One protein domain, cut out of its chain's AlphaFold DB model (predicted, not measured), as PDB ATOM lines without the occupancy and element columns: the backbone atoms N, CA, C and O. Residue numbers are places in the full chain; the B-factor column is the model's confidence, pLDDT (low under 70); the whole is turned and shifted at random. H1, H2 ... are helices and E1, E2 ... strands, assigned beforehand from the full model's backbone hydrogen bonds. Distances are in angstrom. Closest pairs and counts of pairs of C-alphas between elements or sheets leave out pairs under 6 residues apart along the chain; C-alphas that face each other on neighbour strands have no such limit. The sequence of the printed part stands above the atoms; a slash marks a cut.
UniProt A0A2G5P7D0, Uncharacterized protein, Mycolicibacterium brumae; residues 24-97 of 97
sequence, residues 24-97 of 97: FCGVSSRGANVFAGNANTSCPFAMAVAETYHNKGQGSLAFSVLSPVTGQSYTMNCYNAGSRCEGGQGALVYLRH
ATOM      1  N   PHE A  24      18.822  25.602  24.961       94.25
ATOM      2  CA  PHE A  24      18.004  26.397  25.873       94.25
ATOM      3  C   PHE A  24      16.519  26.220  25.547       94.25
ATOM      4  O   PHE A  24      16.096  26.416  24.409       94.25
ATOM      5  N   CYS A  25      15.736  25.860  26.559       95.44
ATOM      6  CA  CYS A  25      14.332  25.493  26.405       95.44
ATOM      7  C   CYS A  25      13.364  26.488  27.045       95.44
ATOM      8  O   CYS A  25      12.181  26.481  26.708       95.44
ATOM      9  N   GLY A  26      13.848  27.344  27.946       95.50
ATOM     10  CA  GLY A  26      13.043  28.362  28.607       95.50
ATOM     11  C   GLY A  26      13.412  28.542  30.072       95.50
ATOM     12  O   GLY A  26      14.452  28.078  30.536       95.50
ATOM     13  N   VAL A  27      12.535  29.233  30.793       95.38
ATOM     14  CA  VAL A  27      12.671  29.484  32.229       95.38
ATOM     15  C   VAL A  27      11.536  28.770  32.954       95.38
ATOM     16  O   VAL A  27      10.377  28.891  32.560       95.38
ATOM     17  N   SER A  28      11.868  28.006  33.991       93.19
ATOM     18  CA  SER A  28      10.900  27.297  34.830       93.19
ATOM     19  C   SER A  28      10.127  28.259  35.743       93.19
ATOM     20  O   SER A  28      10.572  29.378  36.000       93.19
ATOM     21  N   SER A  29       8.996  27.821  36.300       90.75
ATOM     22  CA  SER A  29       8.140  28.591  37.216       90.75
ATOM     23  C   SER A  29       8.866  29.175  38.433       90.75
ATOM     24  O   SER A  29       8.423  30.178  38.989       90.75
ATOM     25  N   ARG A  30       9.999  28.585  38.838       89.19
ATOM     26  CA  ARG A  30      10.855  29.076  39.935       89.19
ATOM     27  C   ARG A  30      12.062  29.901  39.476       89.19
ATOM     28  O   ARG A  30      12.952  30.157  40.280       89.19
ATOM     29  N   GLY A  31      12.102  30.311  38.210       90.88
ATOM     30  CA  GLY A  31      13.139  31.188  37.657       90.88
ATOM     31  C   GLY A  31      14.405  30.481  37.164       90.88
ATOM     32  O   GLY A  31      15.371  31.152  36.828       90.88
ATOM     33  N   ALA A  32      14.422  29.146  37.109       91.88
ATOM     34  CA  ALA A  32      15.573  28.389  36.617       91.88
ATOM     35  C   ALA A  32      15.634  28.398  35.085       91.88
ATOM     36  O   ALA A  32      14.647  28.049  34.440       91.88
ATOM     37  N   ASN A  33      16.790  28.697  34.498       95.56
ATOM     38  CA  ASN A  33      17.044  28.479  33.076       95.56
ATOM     39  C   ASN A  33      17.153  26.974  32.802       95.56
ATOM     40  O   ASN A  33      17.986  26.289  33.400       95.56
ATOM     41  N   VAL A  34      16.324  26.466  31.894       95.88
ATOM     42  CA  VAL A  34      16.196  25.039  31.584       95.88
ATOM     43  C   VAL A  34      16.850  24.733  30.246       95.88
ATOM     44  O   VAL A  34      16.575  25.398  29.244       95.88
ATOM     45  N   PHE A  35      17.672  23.685  30.212       95.88
ATOM     46  CA  PHE A  35      18.349  23.229  29.002       95.88
ATOM     47  C   PHE A  35      18.130  21.733  28.774       95.88
ATOM     48  O   PHE A  35      18.227  20.930  29.705       95.88
ATOM     49  N   ALA A  36      17.893  21.353  27.522       94.88
ATOM     50  CA  ALA A  36      17.995  19.973  27.069       94.88
ATOM     51  C   ALA A  36      19.466  19.652  26.787       94.88
ATOM     52  O   ALA A  36      20.079  20.261  25.916       94.88
ATOM     53  N   GLY A  37      20.040  18.718  27.540       91.81
ATOM     54  CA  GLY A  37      21.469  18.414  27.526       91.81
ATOM     55  C   GLY A  37      21.919  17.413  26.464       91.81
ATOM     56  O   GLY A  37      23.106  17.127  26.406       91.81
ATOM     57  N   ASN A  38      21.006  16.835  25.676       89.12
ATOM     58  CA  ASN A  38      21.328  15.929  24.570       89.12
ATOM     59  C   ASN A  38      20.170  15.811  23.563       89.12
ATOM     60  O   ASN A  38      19.049  16.240  23.836       89.12
ATOM     61  N   ALA A  39      20.425  15.161  22.423       87.62
ATOM     62  CA  ALA A  39      19.438  14.962  21.355       87.62
ATOM     63  C   ALA A  39      18.237  14.076  21.750       87.62
ATOM     64  O   ALA A  39      17.172  14.179  21.143       87.62
ATOM     65  N   ASN A  40      18.376  13.232  22.780       88.19
ATOM     66  CA  ASN A  40      17.277  12.404  23.295       88.19
ATOM     67  C   ASN A  40      16.291  13.211  24.152       88.19
ATOM     68  O   ASN A  40      15.203  12.737  24.480       88.19
ATOM     69  N   THR A  41      16.664  14.433  24.531       92.25
ATOM     70  CA  THR A  41      15.883  15.287  25.415       92.25
ATOM     71  C   THR A  41      15.231  16.391  24.602       92.25
ATOM     72  O   THR A  41      15.885  17.299  24.104       92.25
ATOM     73  N   SER A  42      13.908  16.350  24.478       93.12
ATOM     74  CA  SER A  42      13.158  17.440  23.850       93.12
ATOM     75  C   SER A  42      12.911  18.577  24.843       93.12
ATOM     76  O   SER A  42      12.628  18.325  26.014       93.12
ATOM     77  N   CYS A  43      12.909  19.828  24.382       94.75
ATOM     78  CA  CYS A  43      12.598  20.978  25.237       94.75
ATOM     79  C   CYS A  43      11.287  20.905  26.037       94.75
ATOM     80  O   CYS A  43      11.329  21.185  27.237       94.75
ATOM     81  N   PRO A  44      10.141  20.486  25.469       94.69
ATOM     82  CA  PRO A  44       8.927  20.302  26.269       94.69
ATOM     83  C   PRO A  44       9.098  19.263  27.390       94.69
ATOM     84  O   PRO A  44       8.528  19.429  28.466       94.69
ATOM     85  N   PHE A  45       9.915  18.225  27.181       94.75
ATOM     86  CA  PHE A  45      10.243  17.264  28.236       94.75
ATOM     87  C   PHE A  45      11.152  17.889  29.301       94.75
ATOM     88  O   PHE A  45      10.864  17.765  30.487       94.75
ATOM     89  N   ALA A  46      12.197  18.620  28.899       95.06
ATOM     90  CA  ALA A  46      13.095  19.309  29.827       95.06
ATOM     91  C   ALA A  46      12.340  20.278  30.758       95.06
ATOM     92  O   ALA A  46      12.565  20.277  31.969       95.06
ATOM     93  N   MET A  47      11.384  21.039  30.214       95.69
ATOM     94  CA  MET A  47      10.514  21.919  31.000       95.69
ATOM     95  C   MET A  47       9.648  21.131  31.993       95.69
ATOM     96  O   MET A  47       9.594  21.478  33.169       95.69
ATOM     97  N   ALA A  48       9.025  20.027  31.564       94.62
ATOM     98  CA  ALA A  48       8.232  19.178  32.457       94.62
ATOM     99  C   ALA A  48       9.065  18.595  33.615       94.62
ATOM    100  O   ALA A  48       8.572  18.495  34.744       94.62
ATOM    101  N   VAL A  49      10.333  18.245  33.364       92.69
ATOM    102  CA  VAL A  49      11.272  17.798  34.404       92.69
ATOM    103  C   VAL A  49      11.529  18.916  35.414       92.69
ATOM    104  O   VAL A  49      11.424  18.659  36.613       92.69
ATOM    105  N   ALA A  50      11.805  20.141  34.952       93.56
ATOM    106  CA  ALA A  50      12.040  21.299  35.818       93.56
ATOM    107  C   ALA A  50      10.845  21.570  36.750       93.56
ATOM    108  O   ALA A  50      10.993  21.610  37.972       93.56
ATOM    109  N   GLU A  51       9.639  21.644  36.180       92.75
ATOM    110  CA  GLU A  51       8.404  21.865  36.939       92.75
ATOM    111  C   GLU A  51       8.137  20.737  37.943       92.75
ATOM    112  O   GLU A  51       7.785  20.974  39.100       92.75
ATOM    113  N   THR A  52       8.341  19.483  37.533       91.88
ATOM    114  CA  THR A  52       8.115  18.338  38.421       91.88
ATOM    115  C   THR A  52       9.123  18.312  39.564       91.88
ATOM    116  O   THR A  52       8.730  18.083  40.709       91.88
ATOM    117  N   TYR A  53      10.399  18.588  39.282       89.94
ATOM    118  CA  TYR A  53      11.446  18.689  40.297       89.94
ATOM    119  C   TYR A  53      11.092  19.747  41.350       89.94
ATOM    120  O   TYR A  53      11.164  19.506  42.557       89.94
ATOM    121  N   HIS A  54      10.617  20.909  40.901       88.38
ATOM    122  CA  HIS A  54      10.187  21.985  41.783       88.38
ATOM    123  C   HIS A  54       8.975  21.631  42.646       88.38
ATOM    124  O   HIS A  54       8.950  22.020  43.815       88.38
ATOM    125  N   ASN A  55       8.024  20.867  42.106       87.69
ATOM    126  CA  ASN A  55       6.824  20.423  42.818       87.69
ATOM    127  C   ASN A  55       7.095  19.296  43.828       87.69
ATOM    128  O   ASN A  55       6.475  19.254  44.888       87.69
ATOM    129  N   LYS A  56       7.997  18.358  43.507       81.44
ATOM    130  CA  LYS A  56       8.297  17.183  44.351       81.44
ATOM    131  C   LYS A  56       9.250  17.492  45.507       81.44
ATOM    132  O   LYS A  56       9.322  16.712  46.453       81.44
ATOM    133  N   GLY A  57       9.929  18.634  45.458       63.66
ATOM    134  CA  GLY A  57      10.910  19.039  46.455       63.66
ATOM    135  C   GLY A  57      12.329  18.701  46.007       63.66
ATOM    136  O   GLY A  57      12.567  17.711  45.323       63.66
ATOM    137  N   GLN A  58      13.269  19.564  46.399       64.62
ATOM    138  CA  GLN A  58      14.663  19.620  45.935       64.62
ATOM    139  C   GLN A  58      15.545  18.462  46.455       64.62
ATOM    140  O   GLN A  58      16.695  18.664  46.839       64.62
ATOM    141  N   GLY A  59      15.005  17.248  46.538       62.38
ATOM    142  CA  GLY A  59      15.703  16.073  47.048       62.38
ATOM    143  C   GLY A  59      16.480  15.327  45.967       62.38
ATOM    144  O   GLY A  59      16.154  15.392  44.785       62.38
ATOM    145  N   SER A  60      17.475  14.553  46.396       63.59
ATOM    146  CA  SER A  60      18.255  13.640  45.546       63.59
ATOM    147  C   SER A  60      17.519  12.332  45.218       63.59
ATOM    148  O   SER A  60      18.157  11.351  44.843       63.59
ATOM    149  N   LEU A  61      16.204  12.271  45.446       78.00
ATOM    150  CA  LEU A  61      15.404  11.071  45.222       78.00
ATOM    151  C   LEU A  61      14.898  11.041  43.783       78.00
ATOM    152  O   LEU A  61      14.511  12.068  43.224       78.00
ATOM    153  N   ALA A  62      14.842   9.838  43.221       87.50
ATOM    154  CA  ALA A  62      14.250   9.625  41.916       87.50
ATOM    155  C   ALA A  62      12.752   9.979  41.933       87.50
ATOM    156  O   ALA A  62      12.024   9.639  42.869       87.50
ATOM    157  N   PHE A  63      12.279  10.639  40.882       89.19
ATOM    158  CA  PHE A  63      10.885  11.040  40.716       89.19
ATOM    159  C   PHE A  63      10.390  10.718  39.310       89.19
ATOM    160  O   PHE A  63      11.158  10.645  38.355       89.19
ATOM    161  N   SER A  64       9.081  10.514  39.180       91.25
ATOM    162  CA  SER A  64       8.448  10.238  37.892       91.25
ATOM    163  C   SER A  64       7.966  11.529  37.234       91.25
ATOM    164  O   SER A  64       7.320  12.348  37.891       91.25
ATOM    165  N   VAL A  65       8.265  11.688  35.945       92.12
ATOM    166  CA  VAL A  65       7.871  12.820  35.096       92.12
ATOM    167  C   VAL A  65       7.059  12.299  33.922       92.12
ATOM    168  O   VAL A  65       7.546  11.461  33.164       92.12
ATOM    169  N   LEU A  66       5.847  12.822  33.738       92.56
ATOM    170  CA  LEU A  66       5.044  12.555  32.546       92.56
ATOM    171  C   LEU A  66       5.590  13.369  31.370       92.56
ATOM    172  O   LEU A  66       5.632  14.597  31.424       92.56
ATOM    173  N   SER A  67       5.989  12.692  30.296       91.81
ATOM    174  CA  SER A  67       6.426  13.349  29.070       91.81
ATOM    175  C   SER A  67       5.225  13.836  28.262       91.81
ATOM    176  O   SER A  67       4.438  13.006  27.803       91.81
ATOM    177  N   PRO A  68       5.099  15.146  27.991       88.38
ATOM    178  CA  PRO A  68       4.065  15.653  27.090       88.38
ATOM    179  C   PRO A  68       4.323  15.268  25.623       88.38
ATOM    180  O   PRO A  68       3.422  15.379  24.801       88.38
ATOM    181  N   VAL A  69       5.540  14.819  25.287       89.75
ATOM    182  CA  VAL A  69       5.919  14.428  23.919       89.75
ATOM    183  C   VAL A  69       5.441  13.018  23.594       89.75
ATOM    184  O   VAL A  69       4.926  12.773  22.510       89.75
ATOM    185  N   THR A  70       5.620  12.081  24.528       90.31
ATOM    186  CA  THR A  70       5.325  10.657  24.300       90.31
ATOM    187  C   THR A  70       4.121  10.152  25.090       90.31
ATOM    188  O   THR A  70       3.691   9.024  24.870       90.31
ATOM    189  N   GLY A  71       3.595  10.939  26.035       91.06
ATOM    190  CA  GLY A  71       2.533  10.524  26.956       91.06
ATOM    191  C   GLY A  71       2.972   9.484  27.993       91.06
ATOM    192  O   GLY A  71       2.137   8.961  28.723       91.06
ATOM    193  N   GLN A  72       4.267   9.164  28.062       91.44
ATOM    194  CA  GLN A  72       4.817   8.160  28.972       91.44
ATOM    195  C   GLN A  72       5.477   8.809  30.185       91.44
ATOM    196  O   GLN A  72       6.052   9.895  30.088       91.44
ATOM    197  N   SER A  73       5.431   8.117  31.320       91.88
ATOM    198  CA  SER A  73       6.151   8.526  32.523       91.88
ATOM    199  C   SER A  73       7.565   7.960  32.542       91.88
ATOM    200  O   SER A  73       7.761   6.754  32.400       91.88
ATOM    201  N   TYR A  74       8.546   8.824  32.786       91.06
ATOM    202  CA  TYR A  74       9.954   8.463  32.916       91.06
ATOM    203  C   TYR A  74      10.448   8.771  34.324       91.06
ATOM    204  O   TYR A  74      10.103   9.800  34.905       91.06
ATOM    205  N   THR A  75      11.271   7.884  34.874       91.88
ATOM    206  CA  THR A  75      11.940   8.121  36.155       91.88
ATOM    207  C   THR A  75      13.191   8.958  35.926       91.88
ATOM    208  O   THR A  75      14.063   8.562  35.154       91.88
ATOM    209  N   MET A  76      13.275  10.095  36.604       91.75
ATOM    210  CA  MET A  76      14.393  11.031  36.579       91.75
ATOM    211  C   MET A  76      15.039  11.100  37.958       91.75
ATOM    212  O   MET A  76      14.358  10.988  38.975       91.75
ATOM    213  N   ASN A  77      16.345  11.324  37.995       91.19
ATOM    214  CA  ASN A  77      17.096  11.605  39.204       91.19
ATOM    215  C   ASN A  77      17.855  12.922  39.032       91.19
ATOM    216  O   ASN A  77      18.544  13.115  38.030       91.19
ATOM    217  N   CYS A  78      17.729  13.826  40.001       90.38
ATOM    218  CA  CYS A  78      18.445  15.097  39.984       90.38
ATOM    219  C   CYS A  78      19.587  15.110  41.001       90.38
ATOM    220  O   CYS A  78      19.477  14.600  42.114       90.38
ATOM    221  N   TYR A  79      20.677  15.752  40.605       87.94
ATOM    222  CA  TYR A  79      21.918  15.916  41.346       87.94
ATOM    223  C   TYR A  79      22.214  17.406  41.508       87.94
ATOM    224  O   TYR A  79      21.590  18.246  40.855       87.94
ATOM    225  N   ASN A  80      23.185  17.742  42.363       87.00
ATOM    226  CA  ASN A  80      23.649  19.121  42.571       87.00
ATOM    227  C   ASN A  80      22.489  20.092  42.852       87.00
ATOM    228  O   ASN A  80      22.340  21.109  42.172       87.00
ATOM    229  N   ALA A  81      21.622  19.715  43.798       83.69
ATOM    230  CA  ALA A  81      20.425  20.473  44.168       83.69
ATOM    231  C   ALA A  81      19.512  20.824  42.973       83.69
ATOM    232  O   ALA A  81      18.900  21.886  42.946       83.69
ATOM    233  N   GLY A  82      19.430  19.935  41.975       84.94
ATOM    234  CA  GLY A  82      18.569  20.116  40.803       84.94
ATOM    235  C   GLY A  82      19.304  20.553  39.549       84.94
ATOM    236  O   GLY A  82      18.753  20.433  38.461       84.94
ATOM    237  N   SER A  83      20.558  20.996  39.666       89.62
ATOM    238  CA  SER A  83      21.282  21.585  38.534       89.62
ATOM    239  C   SER A  83      21.479  20.625  37.357       89.62
ATOM    240  O   SER A  83      21.616  21.056  36.212       89.62
ATOM    241  N   ARG A  84      21.499  19.314  37.620       91.62
ATOM    242  CA  ARG A  84      21.607  18.267  36.599       91.62
ATOM    243  C   ARG A  84      20.611  17.160  36.898       91.62
ATOM    244  O   ARG A  84      20.702  16.539  37.951       91.62
ATOM    245  N   CYS A  85      19.712  16.883  35.968       91.62
ATOM    246  CA  CYS A  85      18.720  15.823  36.069       91.62
ATOM    247  C   CYS A  85      18.902  14.833  34.922       91.62
ATOM    248  O   CYS A  85      18.925  15.231  33.760       91.62
ATOM    249  N   GLU A  86      19.012  13.546  35.231       92.06
ATOM    250  CA  GLU A  86      19.165  12.488  34.230       92.06
ATOM    251  C   GLU A  86      18.236  11.307  34.515       92.06
ATOM    252  O   GLU A  86      17.832  11.084  35.656       92.06
ATOM    253  N   GLY A  87      17.870  10.552  33.483       90.56
ATOM    254  CA  GLY A  87      17.012   9.381  33.651       90.56
ATOM    255  C   GLY A  87      16.250   8.989  32.394       90.56
ATOM    256  O   GLY A  87      16.615   9.355  31.278       90.56
ATOM    257  N   GLY A  88      15.193   8.198  32.568       83.50
ATOM    258  CA  GLY A  88      14.404   7.660  31.463       83.50
ATOM    259  C   GLY A  88      15.255   6.842  30.487       83.50
ATOM    260  O   GLY A  88      15.951   5.913  30.885       83.50
ATOM    261  N   GLN A  89      15.200   7.199  29.204       84.94
ATOM    262  CA  GLN A  89      15.974   6.567  28.129       84.94
ATOM    263  C   GLN A  89      17.236   7.379  27.789       84.94
ATOM    264  O   GLN A  89      17.489   7.707  26.634       84.94
ATOM    265  N   GLY A  90      18.008   7.759  28.810       87.50
ATOM    266  CA  GLY A  90      19.194   8.604  28.632       87.50
ATOM    267  C   GLY A  90      18.861  10.081  28.416       87.50
ATOM    268  O   GLY A  90      19.593  10.782  27.721       87.50
ATOM    269  N   ALA A  91      17.756  10.559  28.990       91.06
ATOM    270  CA  ALA A  91      17.438  11.978  29.023       91.06
ATOM    271  C   ALA A  91      18.393  12.717  29.967       91.06
ATOM    272  O   ALA A  91      18.767  12.198  31.022       91.06
ATOM    273  N   LEU A  92      18.758  13.939  29.591       93.69
ATOM    274  CA  LEU A  92      19.666  14.805  30.326       93.69
ATOM    275  C   LEU A  92      19.140  16.237  30.287       93.69
ATOM    276  O   LEU A  92      18.942  16.806  29.219       93.69
ATOM    277  N   VAL A  93      18.913  16.817  31.458       93.94
ATOM    278  CA  VAL A  93      18.347  18.155  31.642       93.94
ATOM    279  C   VAL A  93      19.240  18.933  32.593       93.94
ATOM    280  O   VAL A  93      19.675  18.403  33.616       93.94
ATOM    281  N   TYR A  94      19.484  20.201  32.280       93.81
ATOM    282  CA  TYR A  94      20.203  21.110  33.164       93.81
ATOM    283  C   TYR A  94      19.288  22.232  33.637       93.81
ATOM    284  O   TYR A  94      18.567  22.828  32.836       93.81
ATOM    285  N   LEU A  95      19.345  22.518  34.937       92.38
ATOM    286  CA  LEU A  95      18.698  23.665  35.566       92.38
ATOM    287  C   LEU A  95      19.792  24.620  36.040       92.38
ATOM    288  O   LEU A  95      20.724  24.211  36.730       92.38
ATOM    289  N   ARG A  96      19.708  25.891  35.657       91.44
ATOM    290  CA  ARG A  96      20.647  26.927  36.101       91.44
ATOM    291  C   ARG A  96      19.877  28.038  36.796       91.44
ATOM    292  O   ARG A  96      18.970  28.608  36.197       91.44
ATOM    293  N   HIS A  97      20.225  28.289  38.052       81.56
ATOM    294  CA  HIS A  97      19.602  29.280  38.927       81.56
ATOM    295  C   HIS A  97      20.484  30.517  39.069       81.56
ATOM    296  O   HIS A  97      21.723  30.354  38.972       81.56
TER     297      HIS A  97
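Overview. This is residues 24 to 97 of the 97 residues of an uncharacterized protein of Mycolicibacterium brumae (UniProt A0A2G5P7D0). One sheet of six strands, curled like part of a barrel, wraps round a single helix, H1, which sits in its hollow. The curl is open between the edge strands E1 and E3. The printed part has 74 residues with one named helix and six named strands, in the order E1 E2 H1 E3 E4 E5 E6; the sheet runs E1 - E2 - E6 - E5 - E4 - E3, all antiparallel, and the class is mixed. The whole is compact, with a radius of gyration of the C-alphas of 10.5 A, and rounded, spanning 26 by 25 by 18 A.

Arrangement. E1, residues 24 to 27, and E2, residues 33 to 36, form a hairpin; N 25 and O 34 are within hydrogen-bond range at 2.9 A. H1, residues 43 to 56, is on one face of the strongly twisted sheet, giving two layers, a helix layer and a sheet layer. The closest C-alphas of E1 and H1 are those of Cys 25 and Cys 43, 5.0 A apart. In H1 every O i to N i+4 pair is within hydrogen-bond range. E3, residues 63 to 66, E4, residues 73 to 79, E5, residues 84 to 87, and E6, residues 91 to 96, form a meander, each strand the antiparallel neighbour of the one before. Within range are N 65 and O 74 at 2.8 A, N 77 and O 86 at 2.8 A, and N 93 and O 85 at 2.8 A. The pairing of E4 is staggered: its residues 73 to 76 pair with E3, and 76 to 79 with E5. E6 is also the neighbour of E2, at 161 degrees between directions, with N 35 and O 94 at 2.9 A. The closest C-alphas of H1 and E6 are those of Ala 46 and Val 93, 5.7 A apart; those of H1 and E3 are Val 49 and Val 65, 6.1 A apart.

Along the chain. E1 begins at C-alpha 24, (18.004, 26.397, 25.873). From first to last C-alpha H1 measures 20.0 A, E4 19.5 A and E6 16.8 A. E6 ends at C-alpha 96, (20.647, 26.927, 36.101).

Size, cuts and confidence. The C-alphas of Gly 71 and His 97, the two farthest apart, are 28.0 A apart. The printed part has no cut, and no link is long. The mean pLDDT of the printed part is 89.4; residues 57 to 60 are under 70.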